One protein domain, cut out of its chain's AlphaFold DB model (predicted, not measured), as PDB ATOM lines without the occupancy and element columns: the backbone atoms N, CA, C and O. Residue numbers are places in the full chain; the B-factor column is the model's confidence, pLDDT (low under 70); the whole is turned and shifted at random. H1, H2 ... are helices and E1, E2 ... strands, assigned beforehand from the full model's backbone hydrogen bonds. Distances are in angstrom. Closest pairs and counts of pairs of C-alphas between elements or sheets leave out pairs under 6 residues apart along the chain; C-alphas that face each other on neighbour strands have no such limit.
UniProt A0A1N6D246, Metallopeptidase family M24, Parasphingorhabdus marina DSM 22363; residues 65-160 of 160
ATOM      1  N   GLN A  65     231.432 175.273 253.689       91.62
ATOM      2  CA  GLN A  65     231.350 173.821 253.491       91.62
ATOM      3  C   GLN A  65     230.036 173.387 252.825       91.62
ATOM      4  O   GLN A  65     230.049 172.560 251.918       91.62
ATOM      5  N   ARG A  66     228.902 173.989 253.213       89.75
ATOM      6  CA  ARG A  66     227.593 173.689 252.613       89.75
ATOM      7  C   ARG A  66     227.547 174.016 251.117       89.75
ATOM      8  O   ARG A  66     226.984 173.236 250.358       89.75
ATOM      9  N   THR A  67     228.137 175.135 250.698       89.44
ATOM     10  CA  THR A  67     228.194 175.535 249.286       89.44
ATOM     11  C   THR A  67     229.101 174.604 248.493       89.44
ATOM     12  O   THR A  67     228.709 174.141 247.424       89.44
ATOM     13  N   ARG A  68     230.272 174.251 249.042       92.00
ATOM     14  CA  ARG A  68     231.171 173.262 248.428       92.00
ATOM     15  C   ARG A  68     230.474 171.919 248.227       92.00
ATOM     16  O   ARG A  68     230.521 171.367 247.131       92.00
ATOM     17  N   SER A  69     229.808 171.415 249.265       93.38
ATOM     18  CA  SER A  69     229.061 170.159 249.197       93.38
ATOM     19  C   SER A  69     227.932 170.224 248.169       93.38
ATOM     20  O   SER A  69     227.780 169.279 247.406       93.38
ATOM     21  N   ALA A  70     227.197 171.338 248.093       92.62
ATOM     22  CA  ALA A  70     226.137 171.514 247.101       92.62
ATOM     23  C   ALA A  70     226.678 171.485 245.663       92.62
ATOM     24  O   ALA A  70     226.167 170.740 244.838       92.62
ATOM     25  N   VAL A  71     227.736 172.247 245.362       93.25
ATOM     26  CA  VAL A  71     228.332 172.286 244.011       93.25
ATOM     27  C   VAL A  71     228.944 170.939 243.619       93.25
ATOM     28  O   VAL A  71     228.808 170.521 242.469       93.25
ATOM     29  N   THR A  72     229.561 170.234 244.571       95.00
ATOM     30  CA  THR A  72     230.076 168.872 244.343       95.00
ATOM     31  C   THR A  72     228.927 167.915 244.026       95.00
ATOM     32  O   THR A  72     228.952 167.259 242.993       95.00
ATOM     33  N   ALA A  73     227.863 167.925 244.836       96.50
ATOM     34  CA  ALA A  73     226.697 167.074 244.620       96.50
ATOM     35  C   ALA A  73     225.991 167.358 243.283       96.50
ATOM     36  O   ALA A  73     225.556 166.425 242.612       96.50
ATOM     37  N   ILE A  74     225.895 168.628 242.868       95.56
ATOM     38  CA  ILE A  74     225.370 169.006 241.547       95.56
ATOM     39  C   ILE A  74     226.255 168.437 240.436       95.56
ATOM     40  O   ILE A  74     225.729 167.857 239.490       95.56
ATOM     41  N   SER A  75     227.578 168.573 240.557       95.19
ATOM     42  CA  SER A  75     228.530 168.079 239.552       95.19
ATOM     43  C   SER A  75     228.421 166.562 239.381       95.19
ATOM     44  O   SER A  75     228.228 166.089 238.261       95.19
ATOM     45  N   ASP A  76     228.428 165.821 240.492       97.56
ATOM     46  CA  ASP A  76     228.256 164.363 240.503       97.56
ATOM     47  C   ASP A  76     226.891 163.956 239.920       97.56
ATOM     48  O   ASP A  76     226.774 162.972 239.187       97.56
ATOM     49  N   THR A  77     225.845 164.739 240.211       97.75
ATOM     50  CA  THR A  77     224.496 164.490 239.691       97.75
ATOM     51  C   THR A  77     224.414 164.688 238.182       97.75
ATOM     52  O   THR A  77     223.822 163.852 237.508       97.75
ATOM     53  N   ILE A  78     224.987 165.769 237.639       95.69
ATOM     54  CA  ILE A  78     224.984 166.042 236.192       95.69
ATOM     55  C   ILE A  78     225.770 164.962 235.447       95.69
ATOM     56  O   ILE A  78     225.314 164.493 234.404       95.69
ATOM     57  N   GLU A  79     226.918 164.538 235.983       97.00
ATOM     58  CA  GLU A  79     227.713 163.472 235.376       97.00
ATOM     59  C   GLU A  79     226.925 162.158 235.307       97.00
ATOM     60  O   GLU A  79     226.847 161.527 234.250       97.00
ATOM     61  N   GLU A  80     226.293 161.757 236.410       98.12
ATOM     62  CA  GLU A  80     225.501 160.529 236.458       98.12
ATOM     63  C   GLU A  80     224.225 160.622 235.608       98.12
ATOM     64  O   GLU A  80     223.906 159.693 234.867       98.12
ATOM     65  N   LEU A  81     223.519 161.756 235.643       97.50
ATOM     66  CA  LEU A  81     222.359 162.021 234.793       97.50
ATOM     67  C   LEU A  81     222.727 161.902 233.307       97.50
ATOM     68  O   LEU A  81     222.020 161.229 232.556       97.50
ATOM     69  N   GLY A  82     223.862 162.477 232.899       96.06
ATOM     70  CA  GLY A  82     224.368 162.405 231.529       96.06
ATOM     71  C   GLY A  82     224.622 160.973 231.047       96.06
ATOM     72  O   GLY A  82     224.382 160.673 229.880       96.06
ATOM     73  N   ARG A  83     225.020 160.054 231.939       97.25
ATOM     74  CA  ARG A  83     225.176 158.620 231.613       97.25
ATOM     75  C   ARG A  83     223.840 157.896 231.427       97.25
ATOM     76  O   ARG A  83     223.802 156.857 230.769       97.25
ATOM     77  N   GLN A  84     222.757 158.408 232.011       96.56
ATOM     78  CA  GLN A  84     221.419 157.810 231.919       96.56
ATOM     79  C   GLN A  84     220.594 158.361 230.749       96.56
ATOM     80  O   GLN A  84     219.657 157.689 230.290       96.56
ATOM     81  N   MET A  85     220.929 159.566 230.271       95.44
ATOM     82  CA  MET A  85     220.302 160.196 229.111       95.44
ATOM     83  C   MET A  85     220.482 159.338 227.859       95.44
ATOM     84  O   MET A  85     221.573 158.879 227.529       95.44
ATOM     85  N   ARG A  86     219.372 159.105 227.160       96.75
ATOM     86  CA  ARG A  86     219.311 158.229 225.989       96.75
ATOM     87  C   ARG A  86     218.104 158.574 225.132       96.75
ATOM     88  O   ARG A  86     217.104 159.084 225.641       96.75
ATOM     89  N   SER A  87     218.175 158.229 223.851       97.56
ATOM     90  CA  SER A  87     217.025 158.322 222.954       97.56
ATOM     91  C   SER A  87     215.839 157.514 223.495       97.56
ATOM     92  O   SER A  87     216.020 156.433 224.060       97.56
ATOM     93  N   GLY A  88     214.627 158.037 223.331       97.56
ATOM     94  CA  GLY A  88     213.389 157.462 223.857       97.56
ATOM     95  C   GLY A  88     212.989 157.961 225.250       97.56
ATOM     96  O   GLY A  88     211.846 157.748 225.643       97.56
ATOM     97  N   MET A  89     213.883 158.634 225.982       97.31
ATOM     98  CA  MET A  89     213.544 159.307 227.244       97.31
ATOM     99  C   MET A  89     212.736 160.579 226.969       97.31
ATOM    100  O   MET A  89     212.970 161.259 225.977       97.31
ATOM    101  N   ARG A  90     211.801 160.930 227.844       95.81
ATOM    102  CA  ARG A  90     211.046 162.184 227.805       95.81
ATOM    103  C   ARG A  90     211.825 163.325 228.454       95.81
ATOM    104  O   ARG A  90     212.528 163.118 229.441       95.81
ATOM    105  N   PHE A  91     211.649 164.546 227.956       93.19
ATOM    106  CA  PHE A  91     212.229 165.753 228.561       93.19
ATOM    107  C   PHE A  91     211.877 165.879 230.053       93.19
ATOM    108  O   PHE A  91     212.741 166.200 230.869       93.19
ATOM    109  N   SER A  92     210.637 165.553 230.426       93.56
ATOM    110  CA  SER A  92     210.143 165.581 231.810       93.56
ATOM    111  C   SER A  92     210.794 164.554 232.752       93.56
ATOM    112  O   SER A  92     210.745 164.712 233.977       93.56
ATOM    113  N   GLU A  93     211.440 163.514 232.216       97.25
ATOM    114  CA  GLU A  93     212.174 162.538 233.025       97.25
ATOM    115  C   GLU A  93     213.507 163.106 233.526       97.25
ATOM    116  O   GLU A  93     213.940 162.735 234.617       97.25
ATOM    117  N   ILE A  94     214.130 164.039 232.793       96.69
ATOM    118  CA  ILE A  94     215.455 164.588 233.126       96.69
ATOM    119  C   ILE A  94     215.454 165.249 234.517       96.69
ATOM    120  O   ILE A  94     216.271 164.845 235.353       96.69
ATOM    121  N   PRO A  95     214.530 166.182 234.848       96.12
ATOM    122  CA  PRO A  95     214.480 166.752 236.190       96.12
ATOM    123  C   PRO A  95     214.174 165.706 237.262       96.12
ATOM    124  O   PRO A  95     214.738 165.756 238.351       96.12
ATOM    125  N   SER A  96     213.306 164.738 236.961       96.25
ATOM    126  CA  SER A  96     212.901 163.709 237.920       96.25
ATOM    127  C   SER A  96     214.071 162.795 238.302       96.25
ATOM    128  O   SER A  96     214.275 162.497 239.481       96.25
ATOM    129  N   ILE A  97     214.872 162.385 237.315       97.62
ATOM    130  CA  ILE A  97     216.082 161.580 237.517       97.62
ATOM    131  C   ILE A  97     217.142 162.403 238.255       97.62
ATOM    132  O   ILE A  97     217.693 161.919 239.246       97.62
ATOM    133  N   GLY A  98     217.377 163.651 237.833       97.31
ATOM    134  CA  GLY A  98     218.318 164.564 238.488       97.31
ATOM    135  C   GLY A  98     218.014 164.737 239.977       97.31
ATOM    136  O   GLY A  98     218.883 164.516 240.819       97.31
ATOM    137  N   GLN A  99     216.753 165.002 240.329       96.69
ATOM    138  CA  GLN A  99     216.340 165.116 241.731       96.69
ATOM    139  C   GLN A  99     216.498 163.806 242.512       96.69
ATOM    140  O   GLN A  99     216.921 163.818 243.669       96.69
ATOM    141  N   CYS A 100     216.198 162.662 241.891       96.94
ATOM    142  CA  CYS A 100     216.385 161.354 242.519       96.94
ATOM    143  C   CYS A 100     217.858 161.092 242.867       96.94
ATOM    144  O   CYS A 100     218.153 160.608 243.962       96.94
ATOM    145  N   ILE A 101     218.788 161.436 241.972       97.94
ATOM    146  CA  ILE A 101     220.230 161.311 242.219       97.94
ATOM    147  C   ILE A 101     220.665 162.290 243.316       97.94
ATOM    148  O   ILE A 101     221.241 161.859 244.316       97.94
ATOM    149  N   LEU A 102     220.316 163.574 243.182       97.12
ATOM    150  CA  LEU A 102     220.724 164.628 244.115       97.12
ATOM    151  C   LEU A 102     220.262 164.351 245.550       97.12
ATOM    152  O   LEU A 102     221.038 164.524 246.489       97.12
ATOM    153  N   SER A 103     219.036 163.843 245.724       96.44
ATOM    154  CA  SER A 103     218.467 163.524 247.045       96.44
ATOM    155  C   SER A 103     219.283 162.501 247.848       96.44
ATOM    156  O   SER A 103     219.200 162.469 249.075       96.44
ATOM    157  N   LYS A 104     220.100 161.680 247.175       97.00
ATOM    158  CA  LYS A 104     220.994 160.698 247.811       97.00
ATOM    159  C   LYS A 104     222.314 161.319 248.272       97.00
ATOM    160  O   LYS A 104     223.000 160.723 249.096       97.00
ATOM    161  N   LEU A 105     222.669 162.488 247.739       95.81
ATOM    162  CA  LEU A 105     223.915 163.206 248.020       95.81
ATOM    163  C   LEU A 105     223.730 164.294 249.086       95.81
ATOM    164  O   LEU A 105     224.700 164.713 249.721       95.81
ATOM    165  N   GLY A 106     222.493 164.738 249.317       92.50
ATOM    166  CA  GLY A 106     222.146 165.634 250.414       92.50
ATOM    167  C   GLY A 106     220.827 166.371 250.206       92.50
ATOM    168  O   GLY A 106     220.171 166.252 249.174       92.50
ATOM    169  N   ASP A 107     220.454 167.167 251.207       91.25
ATOM    170  CA  ASP A 107     219.271 168.030 251.164       91.25
ATOM    171  C   ASP A 107     219.617 169.384 250.519       91.25
ATOM    172  O   ASP A 107     219.971 170.368 251.187       91.25
ATOM    173  N   PHE A 108     219.578 169.396 249.186       90.19
ATOM    174  CA  PHE A 108     219.810 170.572 248.355       90.19
ATOM    175  C   PHE A 108     218.596 170.832 247.463       90.19
ATOM    176  O   PHE A 108     218.126 169.949 246.754       90.19
ATOM    177  N   ALA A 109     218.117 172.075 247.457       87.25
ATOM    178  CA  ALA A 109     217.061 172.514 246.555       87.25
ATOM    179  C   ALA A 109     217.694 173.112 245.291       87.25
ATOM    180  O   ALA A 109     218.055 174.290 245.278       87.25
ATOM    181  N   VAL A 110     217.851 172.291 244.251       90.56
ATOM    182  CA  VAL A 110     218.432 172.693 242.961       90.56
ATOM    183  C   VAL A 110     217.442 172.339 241.854       90.56
ATOM    184  O   VAL A 110     217.047 171.177 241.767       90.56
ATOM    185  N   PRO A 111     216.975 173.298 241.040       91.56
ATOM    186  CA  PRO A 111     216.165 172.981 239.871       91.56
ATOM    187  C   PRO A 111     217.034 172.338 238.783       91.56
ATOM    188  O   PRO A 111     218.217 172.636 238.692       91.56
ATOM    189  N   PHE A 112     216.427 171.495 237.951       94.62
ATOM    190  CA  PHE A 112     217.044 170.931 236.750       94.62
ATOM    191  C   PHE A 112     216.231 171.411 235.549       94.62
ATOM    192  O   PHE A 112     215.066 171.030 235.411       94.62
ATOM    193  N   GLY A 113     216.813 172.279 234.727       93.44
ATOM    194  CA  GLY A 113     216.168 172.887 233.566       93.44
ATOM    195  C   GLY A 113     216.747 172.347 232.262       93.44
ATOM    196  O   GLY A 113     217.718 172.913 231.773       93.44
ATOM    197  N   PRO A 114     216.201 171.262 231.685       94.56
ATOM    198  CA  PRO A 114     216.650 170.792 230.384       94.56
ATOM    199  C   PRO A 114     216.170 171.722 229.264       94.56
ATOM    200  O   PRO A 114     214.997 172.102 229.214       94.56
ATOM    201  N   HIS A 115     217.047 172.012 228.312       94.69
ATOM    202  CA  HIS A 115     216.691 172.624 227.033       94.69
ATOM    203  C   HIS A 115     217.630 172.144 225.930       94.69
ATOM    204  O   HIS A 115     218.771 171.765 226.189       94.69
ATOM    205  N   SER A 116     217.159 172.137 224.683       94.69
ATOM    206  CA  SER A 116     218.048 171.872 223.558       94.69
ATOM    207  C   SER A 116     218.751 173.146 223.116       94.69
ATOM    208  O   SER A 116     218.161 174.227 223.147       94.69
ATOM    209  N   VAL A 117     219.977 172.998 222.630       95.81
ATOM    210  CA  VAL A 117     220.802 174.105 222.139       95.81
ATOM    211  C   VAL A 117     221.155 173.852 220.677       95.81
ATOM    212  O   VAL A 117     221.552 172.748 220.306       95.81
ATOM    213  N   GLY A 118     221.002 174.874 219.838       95.25
ATOM    214  CA  GLY A 118     221.246 174.770 218.403       95.25
ATOM    215  C   GLY A 118     221.207 176.136 217.732       95.25
ATOM    216  O   GLY A 118     222.010 177.013 218.058       95.25
ATOM    217  N   LEU A 119     220.279 176.346 216.797       94.75
ATOM    218  CA  LEU A 119     220.121 177.649 216.136       94.75
ATOM    219  C   LEU A 119     219.553 178.720 217.079       94.75
ATOM    220  O   LEU A 119     219.788 179.910 216.866       94.75
ATOM    221  N   ALA A 120     218.887 178.301 218.153       93.31
ATOM    222  CA  ALA A 120     218.553 179.105 219.318       93.31
ATOM    223  C   ALA A 120     219.167 178.525 220.609       93.31
ATOM    224  O   ALA A 120     219.503 177.343 220.692       93.31
ATOM    225  N   HIS A 121     219.264 179.368 221.644       92.81
ATOM    226  CA  HIS A 121     219.605 178.958 223.017       92.81
ATOM    227  C   HIS A 121     218.625 177.912 223.574       92.81
ATOM    228  O   HIS A 121     218.975 177.055 224.377       92.81
ATOM    229  N   THR A 122     217.381 177.985 223.114       93.00
ATOM    230  CA  THR A 122     216.301 177.077 223.473       93.00
ATOM    231  C   THR A 122     215.640 176.649 222.167       93.00
ATOM    232  O   THR A 122     214.682 177.267 221.709       93.00
ATOM    233  N   ASP A 123     216.253 175.663 221.512       92.12
ATOM    234  CA  ASP A 123     215.930 175.257 220.133       92.12
ATOM    235  C   ASP A 123     214.718 174.312 220.054       92.12
ATOM    236  O   ASP A 123     214.211 174.024 218.971       92.12
ATOM    237  N   GLN A 124     214.234 173.826 221.202       91.31
ATOM    238  CA  GLN A 124     213.111 172.906 221.249       91.31
ATOM    239  C   GLN A 124     211.785 173.651 221.055       91.31
ATOM    240  O   GLN A 124     211.635 174.791 221.519       91.31
ATOM    241  N   PRO A 125     210.774 172.990 220.464       88.31
ATOM    242  CA  PRO A 125     209.411 173.503 220.448       88.31
ATOM    243  C   PRO A 125     208.919 173.835 221.867       88.31
ATOM    244  O   PRO A 125     209.028 173.012 222.775       88.31
ATOM    245  N   GLN A 126     208.387 175.043 222.058       82.62
ATOM    246  CA  GLN A 126     207.960 175.536 223.379       82.62
ATOM    247  C   GLN A 126     206.527 175.135 223.736       82.62
ATOM    248  O   GLN A 126     206.206 174.919 224.902       82.62
ATOM    249  N   SER A 127     205.663 175.038 222.731       84.88
ATOM    250  CA  SER A 127     204.260 174.680 222.886       84.88
ATOM    251  C   SER A 127     203.799 173.872 221.686       84.88
ATOM    252  O   SER A 127     204.358 174.004 220.591       84.88
ATOM    253  N   ASP A 128     202.774 173.047 221.881       79.69
ATOM    254  CA  ASP A 128     202.071 172.445 220.754       79.69
ATOM    255  C   ASP A 128     201.285 173.515 219.968       79.69
ATOM    256  O   ASP A 128     201.293 174.706 220.301       79.69
ATOM    257  N   ILE A 129     200.623 173.088 218.892       80.50
ATOM    258  CA  ILE A 129     199.846 173.975 218.017       80.50
ATOM    259  C   ILE A 129     198.664 174.654 218.731       80.50
ATOM    260  O   ILE A 129     198.235 175.725 218.304       80.50
ATOM    261  N   ASP A 130     198.189 174.070 219.832       86.00
ATOM    262  CA  ASP A 130     197.062 174.541 220.637       86.00
ATOM    263  C   ASP A 130     197.523 175.280 221.915       86.00
ATOM    264  O   ASP A 130     196.700 175.701 222.731       86.00
ATOM    265  N   GLY A 131     198.837 175.478 222.095       78.06
ATOM    266  CA  GLY A 131     199.429 176.155 223.252       78.06
ATOM    267  C   GLY A 131     199.645 175.263 224.483       78.06
ATOM    268  O   GLY A 131     199.949 175.776 225.561       78.06
ATOM    269  N   GLY A 132     199.492 173.946 224.348       77.31
ATOM    270  CA  GLY A 132     199.767 172.958 225.387       77.31
ATOM    271  C   GLY A 132     201.262 172.754 225.648       77.31
ATOM    272  O   GLY A 132     202.119 173.024 224.802       77.31
ATOM    273  N   SER A 133     201.582 172.274 226.854       75.19
ATOM    274  CA  SER A 133     202.953 171.937 227.247       75.19
ATOM    275  C   SER A 133     203.455 170.722 226.476       75.19
ATOM    276  O   SER A 133     202.806 169.672 226.486       75.19
ATOM    277  N   LEU A 134     204.641 170.833 225.884       84.31
ATOM    278  CA  LEU A 134     205.277 169.720 225.195       84.31
ATOM    279  C   LEU A 134     206.188 168.935 226.133       84.31
ATOM    280  O   LEU A 134     207.067 169.488 226.787       84.31
ATOM    281  N   ASP A 135     206.004 167.621 226.127       91.50
ATOM    282  CA  ASP A 135     206.943 166.676 226.714       91.50
ATOM    283  C   ASP A 135     207.547 165.826 225.597       91.50
ATOM    284  O   ASP A 135     207.057 164.740 225.262       91.50
ATOM    285  N   ILE A 136     208.561 166.404 224.950       92.25
ATOM    286  CA  ILE A 136     209.189 165.811 223.775       92.25
ATOM    287  C   ILE A 136     210.044 164.603 224.160       92.25
ATOM    288  O   ILE A 136     210.578 164.505 225.266       92.25
ATOM    289  N   ILE A 137     210.168 163.676 223.216       95.38
ATOM    290  CA  ILE A 137     211.003 162.486 223.354       95.38
ATOM    291  C   ILE A 137     212.393 162.822 222.813       95.38
ATOM    292  O   ILE A 137     212.520 163.365 221.719       95.38
ATOM    293  N   LEU A 138     213.429 162.493 223.579       95.81
ATOM    294  CA  LEU A 138     214.817 162.604 223.162       95.81
ATOM    295  C   LEU A 138     215.078 161.688 221.971       95.81
ATOM    296  O   LEU A 138     214.810 160.486 222.022       95.81
ATOM    297  N   GLU A 139     215.690 162.233 220.930       96.06
ATOM    298  CA  GLU A 139     216.144 161.481 219.766       96.06
ATOM    299  C   GLU A 139     217.669 161.515 219.664       96.06
ATOM    300  O   GLU A 139     218.344 162.380 220.227       96.06
ATOM    301  N   ALA A 140     218.242 160.526 218.977       96.44
ATOM    302  CA  ALA A 140     219.679 160.494 218.742       96.44
ATOM    303  C   ALA A 140     220.100 161.721 217.918       96.44
ATOM    304  O   ALA A 140     219.477 162.035 216.909       96.44
ATOM    305  N   GLY A 141     221.167 162.400 218.345       94.94
ATOM    306  CA  GLY A 141     221.663 163.616 217.693       94.94
ATOM    307  C   GLY A 141     221.097 164.925 218.252       94.94
ATOM    308  O   GLY A 141     221.585 165.984 217.867       94.94
ATOM    309  N   MET A 142     220.136 164.882 219.183       95.06
ATOM    310  CA  MET A 142     219.761 166.073 219.949       95.06
ATOM    311  C   MET A 142     220.928 166.546 220.827       95.06
ATOM    312  O   MET A 142     221.611 165.737 221.456       95.06
ATOM    313  N   ILE A 143     221.117 167.865 220.900       95.62
ATOM    314  CA  ILE A 143     222.085 168.518 221.787       95.62
ATOM    315  C   ILE A 143     221.311 169.166 222.928       95.62
ATOM    316  O   ILE A 143     220.473 170.033 222.684       95.62
ATOM    317  N   ILE A 144     221.571 168.726 224.157       95.25
ATOM    318  CA  ILE A 144     220.812 169.113 225.349       95.25
ATOM    319  C   ILE A 144     221.756 169.730 226.381       95.25
ATOM    320  O   ILE A 144     222.780 169.131 226.714       95.25
ATOM    321  N   SER A 145     221.374 170.894 226.898       95.50
ATOM    322  CA  SER A 145     221.911 171.487 228.121       95.50
ATOM    323  C   SER A 145     220.961 171.196 229.287       95.50
ATOM    324  O   SER A 145     219.756 171.000 229.091       95.50
ATOM    325  N   VAL A 146     221.506 171.114 230.502       95.75
ATOM    326  CA  VAL A 146     220.729 170.928 231.736       95.75
ATOM    327  C   VAL A 146     221.215 171.932 232.770       95.75
ATOM    328  O   VAL A 146     222.254 171.736 233.406       95.75
ATOM    329  N   ASP A 147     220.426 172.982 232.962       93.44
ATOM    330  CA  ASP A 147     220.740 174.047 233.901       93.44
ATOM    331  C   ASP A 147     220.435 173.634 235.336       93.44
ATOM    332  O   ASP A 147     219.300 173.291 235.680       93.44
ATOM    333  N   CYS A 148     221.453 173.729 236.193       92.75
ATOM    334  CA  CYS A 148     221.375 173.380 237.612       92.75
ATOM    335  C   CYS A 148     221.838 174.537 238.519       92.75
ATOM    336  O   CYS A 148     222.795 174.373 239.286       92.75
ATOM    337  N   PRO A 149     221.226 175.736 238.440       87.25
ATOM    338  CA  PRO A 149     221.697 176.892 239.188       87.25
ATOM    339  C   PRO A 149     221.511 176.686 240.694       87.25
ATOM    340  O   PRO A 149     220.401 176.475 241.195       87.25
ATOM    341  N   LEU A 150     222.605 176.812 241.449       78.44
ATOM    342  CA  LEU A 150     222.545 176.828 242.906       78.44
ATOM    343  C   LEU A 150     222.066 178.202 243.389       78.44
ATOM    344  O   LEU A 150     222.856 179.116 243.623       78.44
ATOM    345  N   MET A 151     220.759 178.337 243.586       66.31
ATOM    346  CA  MET A 151     220.162 179.551 244.142       66.31
ATOM    347  C   MET A 151     220.284 179.551 245.668       66.31
ATOM    348  O   MET A 151     219.390 179.114 246.395       66.31
ATOM    349  N   VAL A 152     221.400 180.061 246.189       58.56
ATOM    350  CA  VAL A 152     221.509 180.328 247.628       58.56
ATOM    351  C   VAL A 152     220.678 181.573 247.929       58.56
ATOM    352  O   VAL A 152     220.938 182.640 247.377       58.56
ATOM    353  N   ARG A 153     219.670 181.470 248.810       48.94
ATOM    354  CA  ARG A 153     218.962 182.662 249.311       48.94
ATOM    355  C   ARG A 153     220.006 183.644 249.850       48.94
ATOM    356  O   ARG A 153     220.594 183.380 250.899       48.94
ATOM    357  N   LYS A 154     220.203 184.777 249.168       46.88
ATOM    358  CA  LYS A 154     220.939 185.917 249.720       46.88
ATOM    359  C   LYS A 154     220.150 186.376 250.943       46.88
ATOM    360  O   LYS A 154     219.105 187.013 250.837       46.88
ATOM    361  N   ARG A 155     220.593 185.954 252.129       37.91
ATOM    362  CA  ARG A 155     220.096 186.498 253.389       37.91
ATOM    363  C   ARG A 155     220.680 187.902 253.431       37.91
ATOM    364  O   ARG A 155     221.844 188.059 253.779       37.91
ATOM    365  N   TYR A 156     219.918 188.897 252.979       35.62
ATOM    366  CA  TYR A 156     220.274 190.289 253.217       35.62
ATOM    367  C   TYR A 156     220.388 190.441 254.733       35.62
ATOM    368  O   TYR A 156     219.382 190.428 255.443       35.62
ATOM    369  N   MET A 157     221.618 190.459 255.246       33.22
ATOM    370  CA  MET A 157     221.862 190.902 256.606       33.22
ATOM    371  C   MET A 157     221.519 192.384 256.593       33.22
ATOM    372  O   MET A 157     222.246 193.186 256.012       33.22
ATOM    373  N   THR A 158     220.371 192.740 257.168       26.52
ATOM    374  CA  THR A 158     220.153 194.103 257.645       26.52
ATOM    375  C   THR A 158     221.385 194.498 258.459       26.52
ATOM    376  O   THR A 158     221.748 193.734 259.362       26.52
ATOM    377  N   PRO A 159     222.053 195.619 258.139       36.44
ATOM    378  CA  PRO A 159     223.114 196.134 258.988       36.44
ATOM    379  C   PRO A 159     222.540 196.332 260.392       36.44
ATOM    380  O   PRO A 159     221.438 196.869 260.532       36.44
ATOM    381  N   VAL A 160     223.255 195.833 261.398       41.66
ATOM    382  CA  VAL A 160     223.044 196.224 262.797       41.66
ATOM    383  C   VAL A 160     223.677 197.591 262.999       41.66
ATOM    384  O   VAL A 160     224.791 197.781 262.458       41.66
TER     385      VAL A 160
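Overview. This is residues 65 to 160 of the 160 residues of the protein "Metallopeptidase family M24" of Parasphingorhabdus marina DSM 22363 (UniProt A0A1N6D246). What is the picture? A helical hairpin, H1 and H2, has a small two-stranded antiparallel ribbon, E1 and E2, near one part of it, at residues 93 to 98 of H2; a long loop joins the strands, and residues 153 to 160 stick out as a tail. What makes it up? The 96 printed residues run H1, H2, E1, E2, mostly helix, with under half in named elements. The whole is loose, with radius of gyration 16.1 A, spanning 55 by 30 by 22 A.

Arrangement. How do strands pair? E1, residues 113 to 116, and E2, residues 144 to 147, form an antiparallel hairpin; N 113 and O 147 are within hydrogen-bond range at 2.8 A. And the helices? H1, residues 65 to 84, touches H2, residues 93 to 105, with residues 73 to 81 alone, opposite ways at a steep tilt of 43 degrees, a helical hairpin; their closest C-alphas, Thr 77 and Leu 102, are 5.8 A apart. The closest C-alphas of H2 and E1, Pro 95 and Gly 113, are 6.9 A apart. Every O i to N i+4 pair is within hydrogen-bond range in H1, 7 of 9 in H2.

Along the chain. How long are they? From first to last C-alpha, E1 measures 10.2 A, E2 9.9 A, H1 28.6 A and H2 19.1 A. Where are anchors? C-alpha 65 is at (231.350, 173.821, 253.491), C-alpha 147 at (220.740, 174.047, 233.901).

Size, cuts and confidence. How large? The farthest C-alphas, Ala 140 and Val 160, are 56.8 A apart. Is it continuous? The printed part has no cut; the link from E1 to E2 is long, 27 residues. Where is pLDDT under 70? Residues 151 to 160.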